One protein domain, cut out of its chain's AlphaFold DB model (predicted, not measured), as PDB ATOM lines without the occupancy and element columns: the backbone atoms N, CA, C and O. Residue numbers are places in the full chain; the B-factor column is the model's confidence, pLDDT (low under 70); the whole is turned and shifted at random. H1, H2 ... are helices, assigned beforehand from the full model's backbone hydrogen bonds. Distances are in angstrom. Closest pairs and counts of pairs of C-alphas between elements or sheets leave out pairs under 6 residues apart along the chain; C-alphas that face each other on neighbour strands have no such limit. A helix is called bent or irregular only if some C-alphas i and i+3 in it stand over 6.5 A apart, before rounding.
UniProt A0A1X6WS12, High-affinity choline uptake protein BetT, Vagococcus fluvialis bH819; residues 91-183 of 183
ATOM      1  N   SER A  91     135.724 176.728 129.792       91.94
ATOM      2  CA  SER A  91     136.135 175.474 130.432       91.94
ATOM      3  C   SER A  91     137.542 175.544 131.028       91.94
ATOM      4  O   SER A  91     137.771 174.999 132.106       91.94
ATOM      5  N   LEU A  92     138.465 176.266 130.383       88.62
ATOM      6  CA  LEU A  92     139.807 176.495 130.912       88.62
ATOM      7  C   LEU A  92     139.757 177.382 132.161       88.62
ATOM      8  O   LEU A  92     140.383 177.046 133.165       88.62
ATOM      9  N   TYR A  93     138.991 178.478 132.127       89.06
ATOM     10  CA  TYR A  93     138.840 179.378 133.277       89.06
ATOM     11  C   TYR A  93     138.197 178.674 134.467       89.06
ATOM     12  O   TYR A  93     138.708 178.766 135.581       89.06
ATOM     13  N   ALA A  94     137.122 177.920 134.225       92.44
ATOM     14  CA  ALA A  94     136.457 177.125 135.247       92.44
ATOM     15  C   ALA A  94     137.422 176.113 135.874       92.44
ATOM     16  O   ALA A  94     137.490 176.005 137.096       92.44
ATOM     17  N   PHE A  95     138.215 175.413 135.057       94.44
ATOM     18  CA  PHE A  95     139.159 174.416 135.548       94.44
ATOM     19  C   PHE A  95     140.323 175.026 136.347       94.44
ATOM     20  O   PHE A  95     140.634 174.557 137.440       94.44
ATOM     21  N   LEU A  96     140.956 176.094 135.852       92.44
ATOM     22  CA  LEU A  96     142.042 176.762 136.583       92.44
ATOM     23  C   LEU A  96     141.532 177.443 137.859       92.44
ATOM     24  O   LEU A  96     142.162 177.327 138.913       92.44
ATOM     25  N   GLY A  97     140.368 178.092 137.781       93.19
ATOM     26  CA  GLY A  97     139.679 178.672 138.930       93.19
ATOM     27  C   GLY A  97     139.350 177.619 139.984       93.19
ATOM     28  O   GLY A  97     139.598 177.847 141.165       93.19
ATOM     29  N   LEU A  98     138.895 176.434 139.565       95.31
ATOM     30  CA  LEU A  98     138.652 175.293 140.446       95.31
ATOM     31  C   LEU A  98     139.925 174.848 141.176       95.31
ATOM     32  O   LEU A  98     139.883 174.654 142.387       95.31
ATOM     33  N   ILE A  99     141.058 174.708 140.478       95.12
ATOM     34  CA  ILE A  99     142.330 174.306 141.103       95.12
ATOM     35  C   ILE A  99     142.758 175.325 142.168       95.12
ATOM     36  O   ILE A  99     143.139 174.944 143.280       95.12
ATOM     37  N   ILE A 100     142.688 176.621 141.846       94.50
ATOM     38  CA  ILE A 100     143.073 177.692 142.773       94.50
ATOM     39  C   ILE A 100     142.108 177.746 143.959       94.50
ATOM     40  O   ILE A 100     142.562 177.803 145.103       94.50
ATOM     41  N   ALA A 101     140.799 177.665 143.716       94.62
ATOM     42  CA  ALA A 101     139.776 177.644 144.757       94.62
ATOM     43  C   ALA A 101     139.939 176.426 145.676       94.62
ATOM     44  O   ALA A 101     139.878 176.557 146.895       94.62
ATOM     45  N   TYR A 102     140.228 175.252 145.116       94.12
ATOM     46  CA  TYR A 102     140.483 174.045 145.890       94.12
ATOM     47  C   TYR A 102     141.730 174.194 146.772       94.12
ATOM     48  O   TYR A 102     141.673 173.937 147.969       94.12
ATOM     49  N   ASN A 103     142.857 174.671 146.244       93.38
ATOM     50  CA  ASN A 103     144.052 174.881 147.071       93.38
ATOM     51  C   ASN A 103     143.839 175.959 148.146       93.38
ATOM     52  O   ASN A 103     144.238 175.774 149.295       93.38
ATOM     53  N   THR A 104     143.170 177.053 147.792       94.00
ATOM     54  CA  THR A 104     142.940 178.185 148.694       94.00
ATOM     55  C   THR A 104     141.942 177.831 149.792       94.00
ATOM     56  O   THR A 104     142.277 177.876 150.970       94.00
ATOM     57  N   PHE A 105     140.729 177.414 149.429       93.50
ATOM     58  CA  PHE A 105     139.633 177.242 150.386       93.50
ATOM     59  C   PHE A 105     139.634 175.873 151.073       93.50
ATOM     60  O   PHE A 105     139.284 175.785 152.248       93.50
ATOM     61  N   ARG A 106     140.054 174.797 150.390       90.44
ATOM     62  CA  ARG A 106     140.105 173.451 150.998       90.44
ATOM     63  C   ARG A 106     141.368 173.246 151.827       90.44
ATOM     64  O   ARG A 106     141.300 172.668 152.908       90.44
ATOM     65  N   HIS A 107     142.514 173.695 151.313       89.12
ATOM     66  CA  HIS A 107     143.827 173.448 151.918       89.12
ATOM     67  C   HIS A 107     144.432 174.664 152.629       89.12
ATOM     68  O   HIS A 107     145.536 174.551 153.158       89.12
ATOM     69  N   ASN A 108     143.726 175.799 152.676       90.75
ATOM     70  CA  ASN A 108     144.182 177.031 153.325       90.75
ATOM     71  C   ASN A 108     145.551 177.516 152.808       90.75
ATOM     72  O   ASN A 108     146.411 177.939 153.583       90.75
ATOM     73  N   ARG A 109     145.772 177.393 151.494       91.88
ATOM     74  CA  ARG A 109     146.986 177.858 150.806       91.88
ATOM     75  C   ARG A 109     146.777 179.255 150.232       91.88
ATOM     76  O   ARG A 109     145.652 179.734 150.121       91.88
ATOM     77  N   LEU A 110     147.867 179.904 149.834       90.81
ATOM     78  CA  LEU A 110     147.790 181.172 149.114       90.81
ATOM     79  C   LEU A 110     147.175 180.962 147.721       90.81
ATOM     80  O   LEU A 110     147.394 179.928 147.085       90.81
ATOM     81  N   ALA A 111     146.456 181.967 147.219       91.94
ATOM     82  CA  ALA A 111     145.856 181.967 145.882       91.94
ATOM     83  C   ALA A 111     146.904 182.225 144.778       91.94
ATOM     84  O   ALA A 111     146.769 183.131 143.959       91.94
ATOM     85  N   LEU A 112     147.987 181.444 144.783       91.19
ATOM     86  CA  LEU A 112     149.094 181.535 143.836       91.19
ATOM     87  C   LEU A 112     149.091 180.334 142.886       91.19
ATOM     88  O   LEU A 112     148.816 179.200 143.283       91.19
ATOM     89  N   ILE A 113     149.487 180.568 141.634       89.19
ATOM     90  CA  ILE A 113     149.667 179.496 140.641       89.19
ATOM     91  C   ILE A 113     150.725 178.493 141.129       89.19
ATOM     92  O   ILE A 113     150.556 177.282 140.986       89.19
ATOM     93  N   SER A 114     151.778 178.982 141.792       92.25
ATOM     94  CA  SER A 114     152.838 178.155 142.378       92.25
ATOM     95  C   SER A 114     152.340 177.142 143.411       92.25
ATOM     96  O   SER A 114     152.779 175.993 143.370       92.25
ATOM     97  N   GLU A 115     151.381 177.492 144.277       92.69
ATOM     98  CA  GLU A 115     150.807 176.565 145.274       92.69
ATOM     99  C   GLU A 115     150.153 175.336 144.623       92.69
ATOM    100  O   GLU A 115     150.041 174.266 145.226       92.69
ATOM    101  N   SER A 116     149.777 175.451 143.352       91.56
ATOM    102  CA  SER A 116     149.198 174.362 142.570       91.56
ATOM    103  C   SER A 116     150.246 173.459 141.903       91.56
ATOM    104  O   SER A 116     149.864 172.467 141.294       91.56
ATOM    105  N   VAL A 117     151.545 173.766 142.021       93.31
ATOM    106  CA  VAL A 117     152.648 173.029 141.365       93.31
ATOM    107  C   VAL A 117     153.742 172.573 142.339       93.31
ATOM    108  O   VAL A 117     154.348 171.515 142.152       93.31
ATOM    109  N   VAL A 118     154.016 173.346 143.393       93.62
ATOM    110  CA  VAL A 118     155.153 173.109 144.304       93.62
ATOM    111  C   VAL A 118     155.101 171.753 145.011       93.62
ATOM    112  O   VAL A 118     156.148 171.172 145.287       93.62
ATOM    113  N   TYR A 119     153.914 171.195 145.260       89.44
ATOM    114  CA  TYR A 119     153.773 169.928 145.986       89.44
ATOM    115  C   TYR A 119     154.089 168.699 145.125       89.44
ATOM    116  O   TYR A 119     154.184 167.595 145.660       89.44
ATOM    117  N   LEU A 120     154.318 168.867 143.817       90.88
ATOM    118  CA  LEU A 120     154.902 167.818 142.973       90.88
ATOM    119  C   LEU A 120     156.404 167.635 143.189       90.88
ATOM    120  O   LEU A 120     156.949 166.588 142.839       90.88
ATOM    121  N   PHE A 121     157.072 168.637 143.755       92.75
ATOM    122  CA  PHE A 121     158.514 168.646 143.941       92.75
ATOM    123  C   PHE A 121     158.890 168.378 145.403       92.75
ATOM    124  O   PHE A 121     158.132 168.656 146.340       92.75
ATOM    125  N   LYS A 122     160.101 167.843 145.595       90.31
ATOM    126  CA  LYS A 122     160.710 167.675 146.923       90.31
ATOM    127  C   LYS A 122     160.837 169.027 147.627       90.31
ATOM    128  O   LYS A 122     161.050 170.043 146.966       90.31
ATOM    129  N   GLU A 123     160.765 169.015 148.958       90.25
ATOM    130  CA  GLU A 123     160.776 170.223 149.800       90.25
ATOM    131  C   GLU A 123     161.940 171.168 149.484       90.25
ATOM    132  O   GLU A 123     161.726 172.366 149.317       90.25
ATOM    133  N   GLU A 124     163.132 170.614 149.246       91.81
ATOM    134  CA  GLU A 124     164.350 171.352 148.876       91.81
ATOM    135  C   GLU A 124     164.205 172.221 147.606       91.81
ATOM    136  O   GLU A 124     164.878 173.242 147.463       91.81
ATOM    137  N   LYS A 125     163.324 171.839 146.666       92.69
ATOM    138  CA  LYS A 125     163.123 172.541 145.387       92.69
ATOM    139  C   LYS A 125     161.893 173.445 145.385       92.69
ATOM    140  O   LYS A 125     161.768 174.262 144.473       92.69
ATOM    141  N   ARG A 126     161.002 173.338 146.380       92.81
ATOM    142  CA  ARG A 126     159.694 174.022 146.376       92.81
ATOM    143  C   ARG A 126     159.816 175.528 146.215       92.81
ATOM    144  O   ARG A 126     159.156 176.081 145.346       92.81
ATOM    145  N   LYS A 127     160.709 176.170 146.976       92.44
ATOM    146  CA  LYS A 127     160.923 177.622 146.893       92.44
ATOM    147  C   LYS A 127     161.332 178.059 145.483       92.44
ATOM    148  O   LYS A 127     160.708 178.940 144.913       92.44
ATOM    149  N   LYS A 128     162.308 177.370 144.879       93.50
ATOM    150  CA  LYS A 128     162.774 177.680 143.516       93.50
ATOM    151  C   LYS A 128     161.663 177.518 142.478       93.50
ATOM    152  O   LYS A 128     161.511 178.370 141.612       93.50
ATOM    153  N   VAL A 129     160.880 176.438 142.564       93.19
ATOM    154  CA  VAL A 129     159.744 176.214 141.652       93.19
ATOM    155  C   VAL A 129     158.669 177.283 141.841       93.19
ATOM    156  O   VAL A 129     158.110 177.756 140.850       93.19
ATOM    157  N   ALA A 130     158.400 177.682 143.086       93.00
ATOM    158  CA  ALA A 130     157.441 178.733 143.394       93.00
ATOM    159  C   ALA A 130     157.856 180.067 142.768       93.00
ATOM    160  O   ALA A 130     157.071 180.658 142.030       93.00
ATOM    161  N   ASP A 131     159.102 180.485 143.001       93.19
ATOM    162  CA  ASP A 131     159.648 181.744 142.495       93.19
ATOM    163  C   ASP A 131     159.605 181.784 140.961       93.19
ATOM    164  O   ASP A 131     159.081 182.733 140.386       93.19
ATOM    165  N   ILE A 132     160.053 180.714 140.287       91.19
ATOM    166  CA  ILE A 132     160.023 180.622 138.817       91.19
ATOM    167  C   ILE A 132     158.586 180.717 138.291       91.19
ATOM    168  O   ILE A 132     158.313 181.481 137.367       91.19
ATOM    169  N   THR A 133     157.659 179.963 138.885       90.00
ATOM    170  CA  THR A 133     156.255 179.939 138.445       90.00
ATOM    171  C   THR A 133     155.593 181.303 138.642       90.00
ATOM    172  O   THR A 133     154.888 181.779 137.754       90.00
ATOM    173  N   ASN A 134     155.845 181.958 139.778       90.62
ATOM    174  CA  ASN A 134     155.304 183.281 140.080       90.62
ATOM    175  C   ASN A 134     155.884 184.354 139.149       90.62
ATOM    176  O   ASN A 134     155.130 185.182 138.648       90.62
ATOM    177  N   ILE A 135     157.190 184.320 138.863       88.81
ATOM    178  CA  ILE A 135     157.828 185.253 137.922       88.81
ATOM    179  C   ILE A 135     157.228 185.096 136.523       88.81
ATOM    180  O   ILE A 135     156.862 186.095 135.910       88.81
ATOM    181  N   ILE A 136     157.062 183.860 136.035       83.94
ATOM    182  CA  ILE A 136     156.416 183.603 134.739       83.94
ATOM    183  C   ILE A 136     154.991 184.163 134.733       83.94
ATOM    184  O   ILE A 136     154.616 184.859 133.794       83.94
ATOM    185  N   ALA A 137     154.209 183.912 135.786       83.38
ATOM    186  CA  ALA A 137     152.847 184.425 135.898       83.38
ATOM    187  C   ALA A 137     152.793 185.963 135.877       83.38
ATOM    188  O   ALA A 137     151.955 186.530 135.183       83.38
ATOM    189  N   ILE A 138     153.707 186.635 136.586       85.38
ATOM    190  CA  ILE A 138     153.802 188.102 136.613       85.38
ATOM    191  C   ILE A 138     154.198 188.651 135.239       85.38
ATOM    192  O   ILE A 138     153.577 189.600 134.768       85.38
ATOM    193  N   ILE A 139     155.192 188.049 134.574       82.75
ATOM    194  CA  ILE A 139     155.617 188.460 133.227       82.75
ATOM    195  C   ILE A 139     154.460 188.316 132.240       82.75
ATOM    196  O   ILE A 139     154.215 189.230 131.462       82.75
ATOM    197  N   LEU A 140     153.726 187.201 132.284       75.25
ATOM    198  CA  LEU A 140     152.564 186.971 131.423       75.25
ATOM    199  C   LEU A 140     151.432 187.962 131.704       75.25
ATOM    200  O   LEU A 140     150.844 188.493 130.765       75.25
ATOM    201  N   LEU A 141     151.149 188.234 132.981       78.56
ATOM    202  CA  LEU A 141     150.139 189.211 133.385       78.56
ATOM    203  C   LEU A 141     150.499 190.619 132.893       78.56
ATOM    204  O   LEU A 141     149.635 191.328 132.393       78.56
ATOM    205  N   TYR A 142     151.772 191.004 133.004       78.38
ATOM    206  CA  TYR A 142     152.265 192.301 132.545       78.38
ATOM    207  C   TYR A 142     152.314 192.405 131.014       78.38
ATOM    208  O   TYR A 142     151.945 193.429 130.448       78.38
ATOM    209  N   ALA A 143     152.733 191.338 130.329       70.19
ATOM    210  CA  ALA A 143     152.796 191.283 128.871       70.19
ATOM    211  C   ALA A 143     151.406 191.227 128.209       70.19
ATOM    212  O   ALA A 143     151.284 191.552 127.034       70.19
ATOM    213  N   GLY A 144     150.357 190.830 128.935       57.34
ATOM    214  CA  GLY A 144     148.994 190.615 128.432       57.34
ATOM    215  C   GLY A 144     148.151 191.866 128.137       57.34
ATOM    216  O   GLY A 144     146.925 191.775 128.170       57.34
ATOM    217  N   GLY A 145     148.766 193.021 127.858       64.81
ATOM    218  CA  GLY A 145     148.075 194.200 127.312       64.81
ATOM    219  C   GLY A 145     147.624 194.029 125.845       64.81
ATOM    220  O   GLY A 145     147.885 193.005 125.217       64.81
ATOM    221  N   LEU A 146     146.960 195.054 125.286       49.09
ATOM    222  CA  LEU A 146     146.179 194.978 124.033       49.09
ATOM    223  C   LEU A 146     146.990 194.667 122.749       49.09
ATOM    224  O   LEU A 146     146.425 194.119 121.810       49.09
ATOM    225  N   GLU A 147     148.296 194.962 122.695       49.41
ATOM    226  CA  GLU A 147     149.100 194.862 121.454       49.41
ATOM    227  C   GLU A 147     150.161 193.741 121.448       49.41
ATOM    228  O   GLU A 147     150.584 193.296 120.384       49.41
ATOM    229  N   ALA A 148     150.578 193.208 122.602       47.62
ATOM    230  CA  ALA A 148     151.673 192.224 122.666       47.62
ATOM    231  C   ALA A 148     151.219 190.757 122.472       47.62
ATOM    232  O   ALA A 148     152.042 189.846 122.353       47.62
ATOM    233  N   LEU A 149     149.907 190.506 122.424       51.94
ATOM    234  CA  LEU A 149     149.332 189.173 122.601       51.94
ATOM    235  C   LEU A 149     149.511 188.235 121.393       51.94
ATOM    236  O   LEU A 149     149.674 187.036 121.600       51.94
ATOM    237  N   GLN A 150     149.523 188.716 120.148       47.09
ATOM    238  CA  GLN A 150     149.516 187.813 118.982       47.09
ATOM    239  C   GLN A 150     150.860 187.111 118.716       47.09
ATOM    240  O   GLN A 150     150.860 185.940 118.340       47.09
ATOM    241  N   ALA A 151     152.000 187.760 118.974       41.47
ATOM    242  CA  ALA A 151     153.325 187.143 118.808       41.47
ATOM    243  C   ALA A 151     153.823 186.448 120.090       41.47
ATOM    244  O   ALA A 151     154.477 185.406 120.029       41.47
ATOM    245  N   VAL A 152     153.473 186.988 121.265       44.19
ATOM    246  CA  VAL A 152     153.876 186.419 122.556       44.19
ATOM    247  C   VAL A 152     153.013 185.213 122.923       44.19
ATOM    248  O   VAL A 152     153.573 184.251 123.429       44.19
ATOM    249  N   SER A 153     151.711 185.170 122.601       48.84
ATOM    250  CA  SER A 153     150.839 184.042 122.990       48.84
ATOM    251  C   SER A 153     151.299 182.688 122.472       48.84
ATOM    252  O   SER A 153     151.118 181.700 123.172       48.84
ATOM    253  N   VAL A 154     151.908 182.593 121.290       50.12
ATOM    254  CA  VAL A 154     152.350 181.289 120.762       50.12
ATOM    255  C   VAL A 154     153.585 180.777 121.515       50.12
ATOM    256  O   VAL A 154     153.633 179.614 121.914       50.12
ATOM    257  N   LEU A 155     154.562 181.652 121.774       43.53
ATOM    258  CA  LEU A 155     155.817 181.296 122.447       43.53
ATOM    259  C   LEU A 155     155.684 181.240 123.977       43.53
ATOM    260  O   LEU A 155     156.373 180.461 124.629       43.53
ATOM    261  N   SER A 156     154.777 182.026 124.558       51.66
ATOM    262  CA  SER A 156     154.551 182.125 126.002       51.66
ATOM    263  C   SER A 156     153.532 181.105 126.525       51.66
ATOM    264  O   SER A 156     153.632 180.664 127.674       51.66
ATOM    265  N   SER A 157     152.624 180.625 125.664       64.00
ATOM    266  CA  SER A 157     151.754 179.487 125.984       64.00
ATOM    267  C   SER A 157     152.535 178.185 126.137       64.00
ATOM    268  O   SER A 157     152.064 177.281 126.821       64.00
ATOM    269  N   PHE A 158     153.730 178.070 125.544       71.81
ATOM    270  CA  PHE A 158     154.513 176.841 125.624       71.81
ATOM    271  C   PHE A 158     155.072 176.586 127.039       71.81
ATOM    272  O   PHE A 158     154.788 175.526 127.585       71.81
ATOM    273  N   PRO A 159     155.751 177.522 127.731       73.75
ATOM    274  CA  PRO A 159     156.078 177.344 129.150       73.75
ATOM    275  C   PRO A 159     154.835 177.174 130.034       73.75
ATOM    276  O   PRO A 159     154.827 176.360 130.961       73.75
ATOM    277  N   PHE A 160     153.763 177.913 129.732       77.44
ATOM    278  CA  PHE A 160     152.544 177.890 130.534       77.44
ATOM    279  C   PHE A 160     151.786 176.560 130.428       77.44
ATOM    280  O   PHE A 160     151.219 176.105 131.420       77.44
ATOM    281  N   VAL A 161     151.840 175.865 129.283       83.81
ATOM    282  CA  VAL A 161     151.211 174.543 129.141       83.81
ATOM    283  C   VAL A 161     151.831 173.524 130.093       83.81
ATOM    284  O   VAL A 161     151.100 172.738 130.693       83.81
ATOM    285  N   PHE A 162     153.151 173.572 130.314       86.88
ATOM    286  CA  PHE A 162     153.805 172.701 131.291       86.88
ATOM    287  C   PHE A 162     153.328 173.005 132.705       86.88
ATOM    288  O   PHE A 162     153.037 172.078 133.456       86.88
ATOM    289  N   ILE A 163     153.183 174.287 133.053       88.56
ATOM    290  CA  ILE A 163     152.626 174.699 134.347       88.56
ATOM    291  C   ILE A 163     151.209 174.138 134.502       88.56
ATOM    292  O   ILE A 163     150.936 173.484 135.503       88.56
ATOM    293  N   ILE A 164     150.334 174.291 133.504       90.56
ATOM    294  CA  ILE A 164     148.960 173.763 133.560       90.56
ATOM    295  C   ILE A 164     148.943 172.233 133.682       90.56
ATOM    296  O   ILE A 164     148.155 171.682 134.455       90.56
ATOM    297  N   ILE A 165     149.809 171.521 132.955       92.12
ATOM    298  CA  ILE A 165     149.927 170.060 133.057       92.12
ATOM    299  C   ILE A 165     150.335 169.667 134.480       92.12
ATOM    300  O   ILE A 165     149.702 168.801 135.085       92.12
ATOM    301  N   LEU A 166     151.344 170.331 135.048       94.06
ATOM    302  CA  LEU A 166     151.777 170.098 136.424       94.06
ATOM    303  C   LEU A 166     150.656 170.415 137.425       94.06
ATOM    304  O   LEU A 166     150.377 169.597 138.298       94.06
ATOM    305  N   MET A 167     149.946 171.533 137.259       94.56
ATOM    306  CA  MET A 167     148.785 171.878 138.085       94.56
ATOM    307  C   MET A 167     147.715 170.789 138.037       94.56
ATOM    308  O   MET A 167     147.196 170.380 139.072       94.56
ATOM    309  N   THR A 168     147.428 170.272 136.843       94.75
ATOM    310  CA  THR A 168     146.449 169.201 136.628       94.75
ATOM    311  C   THR A 168     146.873 167.922 137.353       94.75
ATOM    312  O   THR A 168     146.084 167.337 138.093       94.75
ATOM    313  N   ILE A 169     148.135 167.506 137.206       94.81
ATOM    314  CA  ILE A 169     148.671 166.311 137.876       94.81
ATOM    315  C   ILE A 169     148.616 166.475 139.398       94.81
ATOM    316  O   ILE A 169     148.202 165.552 140.103       94.81
ATOM    317  N   GLN A 170     149.023 167.636 139.921       93.50
ATOM    318  CA  GLN A 170     148.969 167.903 141.355       93.50
ATOM    319  C   GLN A 170     147.533 167.877 141.867       93.50
ATOM    320  O   GLN A 170     147.273 167.283 142.911       93.50
ATOM    321  N   PHE A 171     146.607 168.492 141.133       95.12
ATOM    322  CA  PHE A 171     145.201 168.543 141.491       95.12
ATOM    323  C   PHE A 171     144.610 167.138 141.615       95.12
ATOM    324  O   PHE A 171     144.091 166.799 142.674       95.12
ATOM    325  N   PHE A 172     144.791 166.268 140.616       94.31
ATOM    326  CA  PHE A 172     144.293 164.888 140.696       94.31
ATOM    327  C   PHE A 172     144.961 164.061 141.795       94.31
ATOM    328  O   PHE A 172     144.284 163.275 142.465       94.31
ATOM    329  N   LYS A 173     146.265 164.250 142.036       91.69
ATOM    330  CA  LYS A 173     146.942 163.631 143.184       91.69
ATOM    331  C   LYS A 173     146.349 164.108 144.507       91.69
ATOM    332  O   LYS A 173     146.123 163.288 145.391       91.69
ATOM    333  N   SER A 174     146.080 165.405 144.633       90.88
ATOM    334  CA  SER A 174     145.503 165.998 145.838       90.88
ATOM    335  C   SER A 174     144.072 165.524 146.067       90.88
ATOM    336  O   SER A 174     143.743 165.163 147.191       90.88
ATOM    337  N   LEU A 175     143.262 165.451 145.007       91.25
ATOM    338  CA  LEU A 175     141.922 164.877 145.057       91.25
ATOM    339  C   LEU A 175     141.987 163.430 145.547       91.25
ATOM    340  O   LEU A 175     141.355 163.094 146.537       91.25
ATOM    341  N   THR A 176     142.808 162.587 144.912       87.31
ATOM    342  CA  THR A 176     142.931 161.155 145.249       87.31
ATOM    343  C   THR A 176     143.480 160.916 146.661       87.31
ATOM    344  O   THR A 176     143.157 159.912 147.295       87.31
ATOM    345  N   ALA A 177     144.318 161.823 147.168       86.00
ATOM    346  CA  ALA A 177     144.845 161.764 148.526       86.00
ATOM    347  C   ALA A 177     143.830 162.204 149.597       86.00
ATOM    348  O   ALA A 177     144.033 161.890 150.774       86.00
ATOM    349  N   ASP A 178     142.754 162.903 149.219       81.81
ATOM    350  CA  ASP A 178     141.713 163.340 150.146       81.81
ATOM    351  C   ASP A 178     141.008 162.113 150.749       81.81
ATOM    352  O   ASP A 178     140.474 161.248 150.046       81.81
ATOM    353  N   LYS A 179     141.027 162.015 152.086       63.38
ATOM    354  CA  LYS A 179     140.529 160.853 152.839       63.38
ATOM    355  C   LYS A 179     139.050 160.572 152.565       63.38
ATOM    356  O   LYS A 179     138.637 159.431 152.708       63.38
ATOM    357  N   ARG A 180     138.280 161.571 152.120       62.69
ATOM    358  CA  ARG A 180     136.878 161.393 151.711       62.69
ATOM    359  C   ARG A 180     136.673 160.496 150.494       62.69
ATOM    360  O   ARG A 180     135.590 159.952 150.341       62.69
ATOM    361  N   LEU A 181     137.682 160.334 149.641       58.28
ATOM    362  CA  LEU A 181     137.604 159.425 148.495       58.28
ATOM    363  C   LEU A 181     138.001 157.987 148.829       58.28
ATOM    364  O   LEU A 181     137.829 157.111 147.978       58.28
ATOM    365  N   LYS A 182     138.547 157.759 150.031       53.41
ATOM    366  CA  LYS A 182     138.802 156.434 150.600       53.41
ATOM    367  C   LYS A 182     137.547 155.987 151.352       53.41
ATOM    368  O   LYS A 182     137.537 155.959 152.580       53.41
ATOM    369  N   ILE A 183     136.487 155.751 150.585       40.25
ATOM    370  CA  ILE A 183     135.330 154.961 151.019       40.25
ATOM    371  C   ILE A 183     135.704 153.495 150.826       40.25
ATOM    372  O   ILE A 183     136.270 153.196 149.746       40.25
TER     373      ILE A 183
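This is residues 91 to 183 of the 183 residues of the protein "High-affinity choline uptake protein BetT" of Vagococcus fluvialis bH819 (UniProt A0A1X6WS12). Two long helices, H2 and H3, make a V, joined at its point by a tight link, and a shorter helix, H1, crosses near the later part of H3. The long link from H1 to H2 fills part of the space between these two helices, and residues 176 to 183 stick out as a tail at the end of H3. The printed part has 93 residues with three named helices, H1, H2 and H3 in chain order, and no named strand, and its class is all helix. It is only just compact, close to loose, with a radius of gyration of the C-alphas of 14.5 A, and elongated, spanning 51 by 33 by 20 A.

H1, residues 91 to 107, and H3, residues 149 to 177, only just touch, with 3 pairs of C-alphas within 8 A. H1 touches H3 with residue 99 alone, and H3 touches H1 with residues 167 to 171 alone. The closest C-alphas are those of Ile 99 and Phe 171, 6.5 A apart. H1 and H3 run the same way at a steep tilt of 46 degrees. H2, residues 123 to 143, is apart from H1. H2 and H3 form a helical hairpin and only just touch, with 3 pairs of C-alphas within 8 A. Their closest C-alphas are those of Ala 143 and Leu 149, 7.5 A apart. They run opposite ways at a tilt of 37 degrees, only just steep. Every O i to N i+4 pair is within hydrogen-bond range in H1, against 15 of 17 in H2 and 20 of 25 in H3.

H1 begins at C-alpha 91, at (136.135, 175.474, 130.432), and is 22.9 A long from first to last C-alpha. H2 begins at C-alpha 123, at (160.776, 170.223, 149.800), and is 30.7 A long. H2 is irregular: C-alphas 124 and 127 are 7.4 A apart. H3 is 38.0 A long and ends at C-alpha 177, at (144.845, 161.764, 148.526). It has a kink of 49 degrees near residue 156. H3 is neither bent nor irregular, but only just: C-alphas 151 and 154 are 6.2 A apart.

The two C-alphas farthest apart are those of Glu 147 and Ile 183, 51.5 A. Residues 176 to 183, of which 176 and 177 belong to H3, stand free; the body without them spans 38 by 30 by 19 A. The printed part has no cut and ends at the chain's last residue. The link from H1 to H2, residues 108 to 122, is long, and the link from H2 to H3 is tight. The mean pLDDT of the printed part is 82.0; residues 144 to 157 and 179 to 183 are under 70.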